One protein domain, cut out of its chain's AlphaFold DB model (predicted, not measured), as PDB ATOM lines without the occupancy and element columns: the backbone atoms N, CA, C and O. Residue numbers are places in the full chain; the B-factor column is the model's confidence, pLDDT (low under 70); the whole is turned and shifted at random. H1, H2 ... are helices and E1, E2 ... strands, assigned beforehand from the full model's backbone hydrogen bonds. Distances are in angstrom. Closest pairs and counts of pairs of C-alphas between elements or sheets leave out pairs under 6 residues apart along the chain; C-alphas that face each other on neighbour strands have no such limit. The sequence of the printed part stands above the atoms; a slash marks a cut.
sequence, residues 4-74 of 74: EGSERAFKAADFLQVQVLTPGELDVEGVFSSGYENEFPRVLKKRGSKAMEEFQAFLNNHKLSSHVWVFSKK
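What this domain is: This is residues 4 to 74 of the 74 residues of an uncharacterized protein of Leptospira adleri (UniProt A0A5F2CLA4). Picture a loose, rod-like model with two small groups of parts joined by two backbone links: at one end a two-stranded ribbon, E1 and E2, with H1 over one face, and at the other three helices, H2, H3 and H4. H4, the longest helix, points back from the far end toward the ribbon, and residues 33 to 40 stick out as a loop. The 71 printed residues have four named helices and two named strands in the order H1 E1 H2 H3 H4 E2, the sheet is antiparallel, and the class is mixed, helices and strands. The whole is loose, with a radius of gyration of the C-alphas of 15.5 A and spans of 47 by 21 by 19 A.

Where its parts are: Find C-alpha 17 at (0.439, 27.843, 16.813); from there E1, residues 17 to 21, runs 13.3 A. E2, residues 69 to 73, runs 13.5 A to C-alpha 73 at (0.519, 23.570, 13.866). H1 is residues 4 to 11, 10.6 A. Farther on, H2 is residues 28 to 33, 8.8 A, and H3 residues 39 to 47, 12.5 A. Look for H4, residues 49 to 61, from C-alpha 49 at (35.515, 47.817, 18.005), 18.1 A long.

How they stand to each other: Start at E1 and E2, antiparallel at 171 degrees; N 19 and O 71 are 2.8 A apart, within hydrogen-bond range, as are N 69 and O 21, at 2.8 A. The closest C-alphas of H1 and E1, Glu 7 and Val 18, are 6.2 A apart. H1 is apart from H2, H3 and H4. At the other end, H2 and H4 only just touch, with 3 pairs of C-alphas within 8 A, through residues 52 to 56 of H4 alone; the closest are Val 28 and Gln 56, 6.3 A, at a steep tilt of 59 degrees, opposite ways. H3 and H4 touch only at the corner, closest at the C-alphas of Leu 44 and Met 52, 6.4 A. In H1, H2, H3 and H4 every O i to N i+4 pair is within hydrogen-bond range.

The domain as a whole: The C-alphas farthest apart, those of Lys 46 and Lys 74, are 46.9 A apart. The printed part has no cut and no long link. The mean pLDDT of the printed part is 91.1, and no printed residue is under 70.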
ATOM      1  N   GLU A   4      11.050  37.084  15.331       92.00
ATOM      2  CA  GLU A   4       9.825  37.824  15.003       92.00
ATOM      3  C   GLU A   4       9.476  37.733  13.512       92.00
ATOM      4  O   GLU A   4       8.324  37.505  13.137       92.00
ATOM      5  N   GLY A   5      10.478  37.883  12.641       92.12
ATOM      6  CA  GLY A   5      10.281  37.757  11.196       92.12
ATOM      7  C   GLY A   5       9.785  36.364  10.803       92.12
ATOM      8  O   GLY A   5       8.893  36.238   9.962       92.12
ATOM      9  N   SER A   6      10.319  35.329  11.453       93.25
ATOM     10  CA  SER A   6       9.905  33.940  11.229       93.25
ATOM     11  C   SER A   6       8.481  33.705  11.731       93.25
ATOM     12  O   SER A   6       7.662  33.146  11.007       93.25
ATOM     13  N   GLU A   7       8.144  34.191  12.928       94.00
ATOM     14  CA  GLU A   7       6.794  34.064  13.480       94.00
ATOM     15  C   GLU A   7       5.744  34.710  12.563       94.00
ATOM     16  O   GLU A   7       4.726  34.093  12.239       94.00
ATOM     17  N   ARG A   8       6.016  35.930  12.082       95.00
ATOM     18  CA  ARG A   8       5.134  36.650  11.151       95.00
ATOM     19  C   ARG A   8       4.940  35.897   9.841       95.00
ATOM     20  O   ARG A   8       3.809  35.796   9.375       95.00
ATOM     21  N   ALA A   9       6.014  35.355   9.267       95.00
ATOM     22  CA  ALA A   9       5.941  34.612   8.013       95.00
ATOM     23  C   ALA A   9       5.050  33.362   8.128       95.00
ATOM     24  O   ALA A   9       4.235  33.109   7.245       95.00
ATOM     25  N   PHE A  10       5.153  32.610   9.229       94.69
ATOM     26  CA  PHE A  10       4.343  31.404   9.431       94.69
ATOM     27  C   PHE A  10       2.887  31.719   9.782       94.69
ATOM     28  O   PHE A  10       1.987  31.057   9.271       94.69
ATOM     29  N   LYS A  11       2.626  32.761  10.582       93.31
ATOM     30  CA  LYS A  11       1.250  33.231  10.814       93.31
ATOM     31  C   LYS A  11       0.582  33.692   9.517       93.31
ATOM     32  O   LYS A  11      -0.581  33.382   9.297       93.31
ATOM     33  N   ALA A  12       1.322  34.368   8.635       95.94
ATOM     34  CA  ALA A  12       0.828  34.771   7.315       95.94
ATOM     35  C   ALA A  12       0.545  33.583   6.372       95.94
ATOM     36  O   ALA A  12      -0.140  33.756   5.370       95.94
ATOM     37  N   ALA A  13       1.056  32.390   6.688       95.25
ATOM     38  CA  ALA A  13       0.787  31.142   5.976       95.25
ATOM     39  C   ALA A  13      -0.301  30.277   6.660       95.25
ATOM     40  O   ALA A  13      -0.348  29.063   6.436       95.25
ATOM     41  N   ASP A  14      -1.144  30.893   7.499       95.56
ATOM     42  CA  ASP A  14      -2.274  30.289   8.226       95.56
ATOM     43  C   ASP A  14      -1.898  29.189   9.236       95.56
ATOM     44  O   ASP A  14      -2.672  28.267   9.500       95.56
ATOM     45  N   PHE A  15      -0.711  29.266   9.843       95.75
ATOM     46  CA  PHE A  15      -0.385  28.441  11.010       95.75
ATOM     47  C   PHE A  15      -0.882  29.114  12.299       95.75
ATOM     48  O   PHE A  15      -0.597  30.286  12.550       95.75
ATOM     49  N   LEU A  16      -1.604  28.367  13.141       87.81
ATOM     50  CA  LEU A  16      -2.283  28.897  14.333       87.81
ATOM     51  C   LEU A  16      -1.383  28.934  15.569       87.81
ATOM     52  O   LEU A  16      -1.439  29.869  16.365       87.81
ATOM     53  N   GLN A  17      -0.551  27.908  15.741       91.25
ATOM     54  CA  GLN A  17       0.439  27.843  16.813       91.25
ATOM     55  C   GLN A  17       1.806  27.888  16.158       91.25
ATOM     56  O   GLN A  17       2.139  26.971  15.416       91.25
ATOM     57  N   VAL A  18       2.568  28.951  16.400       94.50
ATOM     58  CA  VAL A  18       3.930  29.113  15.885       94.50
ATOM     59  C   VAL A  18       4.835  29.391  17.074       94.50
ATOM     60  O   VAL A  18       4.667  30.390  17.764       94.50
ATOM     61  N   GLN A  19       5.784  28.495  17.315       94.25
ATOM     62  CA  GLN A  19       6.851  28.669  18.286       94.25
ATOM     63  C   GLN A  19       8.172  28.725  17.531       94.25
ATOM     64  O   GLN A  19       8.493  27.829  16.750       94.25
ATOM     65  N   VAL A  20       8.940  29.779  17.780       92.94
ATOM     66  CA  VAL A  20      10.236  29.994  17.147       92.94
ATOM     67  C   VAL A  20      11.318  29.927  18.217       92.94
ATOM     68  O   VAL A  20      11.207  30.586  19.246       92.94
ATOM     69  N   LEU A  21      12.346  29.114  17.984       91.12
ATOM     70  CA  LEU A  21      13.524  29.003  18.843       91.12
ATOM     71  C   LEU A  21      14.777  29.362  18.045       91.12
ATOM     72  O   LEU A  21      14.928  28.955  16.892       91.12
ATOM     73  N   THR A  22      15.702  30.076  18.678       89.31
ATOM     74  CA  THR A  22      16.992  30.466  18.097       89.31
ATOM     75  C   THR A  22      18.131  29.845  18.912       89.31
ATOM     76  O   THR A  22      18.699  30.517  19.769       89.31
ATOM     77  N   PRO A  23      18.447  28.549  18.720       83.12
ATOM     78  CA  PRO A  23      19.465  27.866  19.523       83.12
ATOM     79  C   PRO A  23      20.895  28.328  19.208       83.12
ATOM     80  O   PRO A  23      21.803  28.080  19.992       83.12
ATOM     81  N   GLY A  24      21.101  28.962  18.050       78.50
ATOM     82  CA  GLY A  24      22.366  29.595  17.692       78.50
ATOM     83  C   GLY A  24      22.316  31.102  17.908       78.50
ATOM     84  O   GLY A  24      21.266  31.726  17.746       78.50
ATOM     85  N   GLU A  25      23.469  31.694  18.171       81.06
ATOM     86  CA  GLU A  25      23.666  33.141  18.153       81.06
ATOM     87  C   GLU A  25      24.505  33.519  16.928       81.06
ATOM     88  O   GLU A  25      25.294  32.715  16.419       81.06
ATOM     89  N   LEU A  26      24.292  34.722  16.394       87.88
ATOM     90  CA  LEU A  26      25.211  35.284  15.408       87.88
ATOM     91  C   LEU A  26      26.339  35.985  16.150       87.88
ATOM     92  O   LEU A  26      26.084  36.950  16.860       87.88
ATOM     93  N   ASP A  27      27.563  35.522  15.933       89.38
ATOM     94  CA  ASP A  27      28.768  36.107  16.506       89.38
ATOM     95  C   ASP A  27      29.599  36.792  15.415       89.38
ATOM     96  O   ASP A  27      30.067  36.165  14.457       89.38
ATOM     97  N   VAL A  28      29.764  38.105  15.563       90.00
ATOM     98  CA  VAL A  28      30.540  38.946  14.651       90.00
ATOM     99  C   VAL A  28      32.020  38.545  14.646       90.00
ATOM    100  O   VAL A  28      32.644  38.548  13.581       90.00
ATOM    101  N   GLU A  29      32.588  38.154  15.788       87.44
ATOM    102  CA  GLU A  29      33.991  37.730  15.869       87.44
ATOM    103  C   GLU A  29      34.217  36.385  15.176       87.44
ATOM    104  O   GLU A  29      35.190  36.220  14.427       87.44
ATOM    105  N   GLY A  30      33.283  35.447  15.344       86.81
ATOM    106  CA  GLY A  30      33.262  34.180  14.622       86.81
ATOM    107  C   GLY A  30      33.257  34.370  13.102       86.81
ATOM    108  O   GLY A  30      34.016  33.707  12.391       86.81
ATOM    109  N   VAL A  31      32.480  35.334  12.586       87.25
ATOM    110  CA  VAL A  31      32.477  35.665  11.148       87.25
ATOM    111  C   VAL A  31      33.850  36.156  10.689       87.25
ATOM    112  O   VAL A  31      34.347  35.686   9.667       87.25
ATOM    113  N   PHE A  32      34.508  37.038  11.442       87.38
ATOM    114  CA  PHE A  32      35.846  37.515  11.072       87.38
ATOM    115  C   PHE A  32      36.910  36.419  11.133       87.38
ATOM    116  O   PHE A  32      37.840  36.421  10.327       87.38
ATOM    117  N   SER A  33      36.759  35.477  12.060       87.31
ATOM    118  CA  SER A  33      37.663  34.336  12.236       87.31
ATOM    119  C   SER A  33      37.477  33.252  11.169       87.31
ATOM    120  O   SER A  33      38.398  32.489  10.895       87.31
ATOM    121  N   SER A  34      36.304  33.193  10.533       86.75
ATOM    122  CA  SER A  34      35.959  32.165   9.540       86.75
ATOM    123  C   SER A  34      36.674  32.301   8.186       86.75
ATOM    124  O   SER A  34      36.530  31.432   7.328       86.75
ATOM    125  N   GLY A  35      37.403  33.400   7.957       82.44
ATOM    126  CA  GLY A  35      37.986  33.728   6.649       82.44
ATOM    127  C   GLY A  35      36.959  34.196   5.610       82.44
ATOM    128  O   GLY A  35      37.313  34.451   4.460       82.44
ATOM    129  N   TYR A  36      35.689  34.328   6.000       81.38
ATOM    130  CA  TYR A  36      34.637  34.863   5.148       81.38
ATOM    131  C   TYR A  36      34.769  36.388   5.022       81.38
ATOM    132  O   TYR A  36      34.309  37.154   5.870       81.38
ATOM    133  N   GLU A  37      35.399  36.839   3.938       82.12
ATOM    134  CA  GLU A  37      35.563  38.259   3.632       82.12
ATOM    135  C   GLU A  37      34.651  38.687   2.482       82.12
ATOM    136  O   GLU A  37      34.899  38.410   1.310       82.12
ATOM    137  N   ASN A  38      33.599  39.430   2.822       89.75
ATOM    138  CA  ASN A  38      32.878  40.258   1.862       89.75
ATOM    139  C   ASN A  38      32.950  41.737   2.281       89.75
ATOM    140  O   ASN A  38      33.591  42.096   3.277       89.75
ATOM    141  N   GLU A  39      32.335  42.625   1.503       93.75
ATOM    142  CA  GLU A  39      32.452  44.062   1.740       93.75
ATOM    143  C   GLU A  39      31.924  44.501   3.115       93.75
ATOM    144  O   GLU A  39      32.513  45.387   3.735       93.75
ATOM    145  N   PHE A  40      30.878  43.855   3.634       92.69
ATOM    146  CA  PHE A  40      30.257  44.251   4.893       92.69
ATOM    147  C   PHE A  40      31.146  43.963   6.121       92.69
ATOM    148  O   PHE A  40      31.488  44.928   6.811       92.69
ATOM    149  N   PRO A  41      31.617  42.720   6.381       91.50
ATOM    150  CA  PRO A  41      32.586  42.425   7.429       91.50
ATOM    151  C   PRO A  41      33.833  43.310   7.354       91.50
ATOM    152  O   PRO A  41      34.289  43.834   8.370       91.50
ATOM    153  N   ARG A  42      34.346  43.552   6.140       92.19
ATOM    154  CA  ARG A  42      35.515  44.409   5.911       92.19
ATOM    155  C   ARG A  42      35.273  45.848   6.370       92.19
ATOM    156  O   ARG A  42      36.107  46.424   7.069       92.19
ATOM    157  N   VAL A  43      34.148  46.445   5.974       94.38
ATOM    158  CA  VAL A  43      33.791  47.820   6.356       94.38
ATOM    159  C   VAL A  43      33.505  47.914   7.851       94.38
ATOM    160  O   VAL A  43      33.962  48.863   8.486       94.38
ATOM    161  N   LEU A  44      32.797  46.937   8.421       94.06
ATOM    162  CA  LEU A  44      32.485  46.898   9.848       94.06
ATOM    163  C   LEU A  44      33.765  46.837  10.692       94.06
ATOM    164  O   LEU A  44      33.961  47.683  11.560       94.06
ATOM    165  N   LYS A  45      34.691  45.930  10.357       91.19
ATOM    166  CA  LYS A  45      36.000  45.819  11.016       91.19
ATOM    167  C   LYS A  45      36.812  47.112  10.908       91.19
ATOM    168  O   LYS A  45      37.411  47.552  11.885       91.19
ATOM    169  N   LYS A  46      36.793  47.774   9.742       94.12
ATOM    170  CA  LYS A  46      37.485  49.059   9.525       94.12
ATOM    171  C   LYS A  46      36.918  50.205  10.378       94.12
ATOM    172  O   LYS A  46      37.650  51.146  10.672       94.12
ATOM    173  N   ARG A  47      35.640  50.150  10.774       95.12
ATOM    174  CA  ARG A  47      35.009  51.154  11.655       95.12
ATOM    175  C   ARG A  47      35.427  51.017  13.125       95.12
ATOM    176  O   ARG A  47      35.218  51.959  13.884       95.12
ATOM    177  N   GLY A  48      36.055  49.903  13.501       94.56
ATOM    178  CA  GLY A  48      36.615  49.672  14.833       94.56
ATOM    179  C   GLY A  48      35.666  48.960  15.801       94.56
ATOM    180  O   GLY A  48      34.506  48.692  15.481       94.56
ATOM    181  N   SER A  49      36.178  48.664  17.000       93.50
ATOM    182  CA  SER A  49      35.515  47.817  18.005       93.50
ATOM    183  C   SER A  49      34.140  48.330  18.423       93.50
ATOM    184  O   SER A  49      33.199  47.551  18.479       93.50
ATOM    185  N   LYS A  50      33.976  49.645  18.603       95.44
ATOM    186  CA  LYS A  50      32.685  50.233  18.986       95.44
ATOM    187  C   LYS A  50      31.563  49.897  17.996       95.44
ATOM    188  O   LYS A  50      30.469  49.533  18.404       95.44
ATOM    189  N   ALA A  51      31.835  49.987  16.693       95.19
ATOM    190  CA  ALA A  51      30.841  49.656  15.672       95.19
ATOM    191  C   ALA A  51      30.520  48.151  15.656       95.19
ATOM    192  O   ALA A  51      29.385  47.766  15.384       95.19
ATOM    193  N   MET A  52      31.512  47.305  15.948       94.19
ATOM    194  CA  MET A  52      31.318  45.860  16.081       94.19
ATOM    195  C   MET A  52      30.446  45.520  17.294       94.19
ATOM    196  O   MET A  52      29.508  44.744  17.151       94.19
ATOM    197  N   GLU A  53      30.711  46.131  18.449       95.06
ATOM    198  CA  GLU A  53      29.927  45.964  19.678       95.06
ATOM    199  C   GLU A  53      28.473  46.411  19.483       95.06
ATOM    200  O   GLU A  53      27.545  45.678  19.823       95.06
ATOM    201  N   GLU A  54      28.256  47.581  18.872       96.38
ATOM    202  CA  GLU A  54      26.917  48.082  18.541       96.38
ATOM    203  C   GLU A  54      26.175  47.132  17.591       96.38
ATOM    204  O   GLU A  54      24.984  46.867  17.773       96.38
ATOM    205  N   PHE A  55      26.872  46.576  16.595       95.44
ATOM    206  CA  PHE A  55      26.271  45.621  15.670       95.44
ATOM    207  C   PHE A  55      25.960  44.279  16.346       95.44
ATOM    208  O   PHE A  55      24.875  43.739  16.143       95.44
ATOM    209  N   GLN A  56      26.847  43.767  17.198       94.62
ATOM    210  CA  GLN A  56      26.588  42.559  17.983       94.62
ATOM    211  C   GLN A  56      25.379  42.748  18.909       94.62
ATOM    212  O   GLN A  56      24.497  41.889  18.969       94.62
ATOM    213  N   ALA A  57      25.285  43.898  19.580       95.19
ATOM    214  CA  ALA A  57      24.133  44.243  20.405       95.19
ATOM    215  C   ALA A  57      22.842  44.298  19.576       95.19
ATOM    216  O   ALA A  57      21.815  43.778  20.007       95.19
ATOM    217  N   PHE A  58      22.888  44.864  18.368       94.56
ATOM    218  CA  PHE A  58      21.758  44.843  17.439       94.56
ATOM    219  C   PHE A  58      21.314  43.409  17.101       94.56
ATOM    220  O   PHE A  58      20.122  43.108  17.187       94.56
ATOM    221  N   LEU A  59      22.248  42.509  16.769       93.00
ATOM    222  CA  LEU A  59      21.928  41.108  16.468       93.00
ATOM    223  C   LEU A  59      21.226  40.425  17.650       93.00
ATOM    224  O   LEU A  59      20.183  39.795  17.460       93.00
ATOM    225  N   ASN A  60      21.744  40.621  18.862       91.19
ATOM    226  CA  ASN A  60      21.200  40.027  20.083       91.19
ATOM    227  C   ASN A  60      19.820  40.602  20.436       91.19
ATOM    228  O   ASN A  60      18.874  39.850  20.670       91.19
ATOM    229  N   ASN A  61      19.674  41.930  20.407       91.75
ATOM    230  CA  ASN A  61      18.428  42.621  20.755       91.75
ATOM    231  C   ASN A  61      17.264  42.233  19.836       91.75
ATOM    232  O   ASN A  61      16.116  42.186  20.273       91.75
ATOM    233  N   HIS A  62      17.558  41.934  18.570       90.25
ATOM    234  CA  HIS A  62      16.563  41.513  17.584       90.25
ATOM    235  C   HIS A  62      16.489  39.993  17.390       90.25
ATOM    236  O   HIS A  62      15.823  39.525  16.457       90.25
ATOM    237  N   LYS A  63      17.168  39.229  18.259       90.12
ATOM    238  CA  LYS A  63      17.234  37.762  18.225       90.12
ATOM    239  C   LYS A  63      17.531  37.234  16.820       90.12
ATOM    240  O   LYS A  63      16.853  36.351  16.288       90.12
ATOM    241  N   LEU A  64      18.505  37.863  16.169       91.62
ATOM    242  CA  LEU A  64      18.970  37.461  14.856       91.62
ATOM    243  C   LEU A  64      19.890  36.258  15.014       91.62
ATOM    244  O   LEU A  64      20.907  36.318  15.696       91.62
ATOM    245  N   SER A  65      19.539  35.170  14.340       88.81
ATOM    246  CA  SER A  65      20.278  33.918  14.410       88.81
ATOM    247  C   SER A  65      20.630  33.368  13.031       88.81
ATOM    248  O   SER A  65      19.912  33.586  12.048       88.81
ATOM    249  N   SER A  66      21.738  32.631  12.961       85.25
ATOM    250  CA  SER A  66      22.088  31.782  11.818       85.25
ATOM    251  C   SER A  66      21.161  30.569  11.710       85.25
ATOM    252  O   SER A  66      20.933  30.078  10.607       85.25
ATOM    253  N   HIS A  67      20.589  30.122  12.832       88.31
ATOM    254  CA  HIS A  67      19.772  28.920  12.926       88.31
ATOM    255  C   HIS A  67      18.477  29.210  13.676       88.31
ATOM    256  O   HIS A  67      18.478  29.692  14.805       88.31
ATOM    257  N   VAL A  68      17.355  28.872  13.052       90.69
ATOM    258  CA  VAL A  68      16.031  29.044  13.643       90.69
ATOM    259  C   VAL A  68      15.284  27.726  13.531       90.69
ATOM    260  O   VAL A  68      15.274  27.109  12.467       90.69
ATOM    261  N   TRP A  69      14.666  27.290  14.621       92.69
ATOM    262  CA  TRP A  69      13.723  26.181  14.630       92.69
ATOM    263  C   TRP A  69      12.316  26.739  14.740       92.69
ATOM    264  O   TRP A  69      12.036  27.552  15.618       92.69
ATOM    265  N   VAL A  70      11.432  26.300  13.848       93.12
ATOM    266  CA  VAL A  70      10.028  26.703  13.858       93.12
ATOM    267  C   VAL A  70       9.177  25.466  14.085       93.12
ATOM    268  O   VAL A  70       9.136  24.564  13.250       93.12
ATOM    269  N   PHE A  71       8.483  25.437  15.213       93.44
ATOM    270  CA  PHE A  71       7.476  24.434  15.526       93.44
ATOM    271  C   PHE A  71       6.123  25.061  15.250       93.44
ATOM    272  O   PHE A  71       5.800  26.110  15.809       93.44
ATOM    273  N   SER A  72       5.346  24.456  14.355       92.00
ATOM    274  CA  SER A  72       4.046  25.012  14.015       92.00
ATOM    275  C   SER A  72       2.966  23.967  13.803       92.00
ATOM    276  O   SER A  72       3.241  22.827  13.427       92.00
ATOM    277  N   LYS A  73       1.722  24.373  14.070       91.44
ATOM    278  CA  LYS A  73       0.519  23.570  13.866       91.44
ATOM    279  C   LYS A  73      -0.497  24.366  13.050       91.44
ATOM    280  O   LYS A  73      -0.747  25.535  13.357       91.44
ATOM    281  N   LYS A  74      -1.045  23.721  12.019       78.62
ATOM    282  CA  LYS A  74      -2.233  24.194  11.304       78.62
ATOM    283  C   LYS A  74      -3.494  23.812  12.064       78.62
ATOM    284  O   LYS A  74      -3.517  22.693  12.629       78.62
TER     285      LYS A  74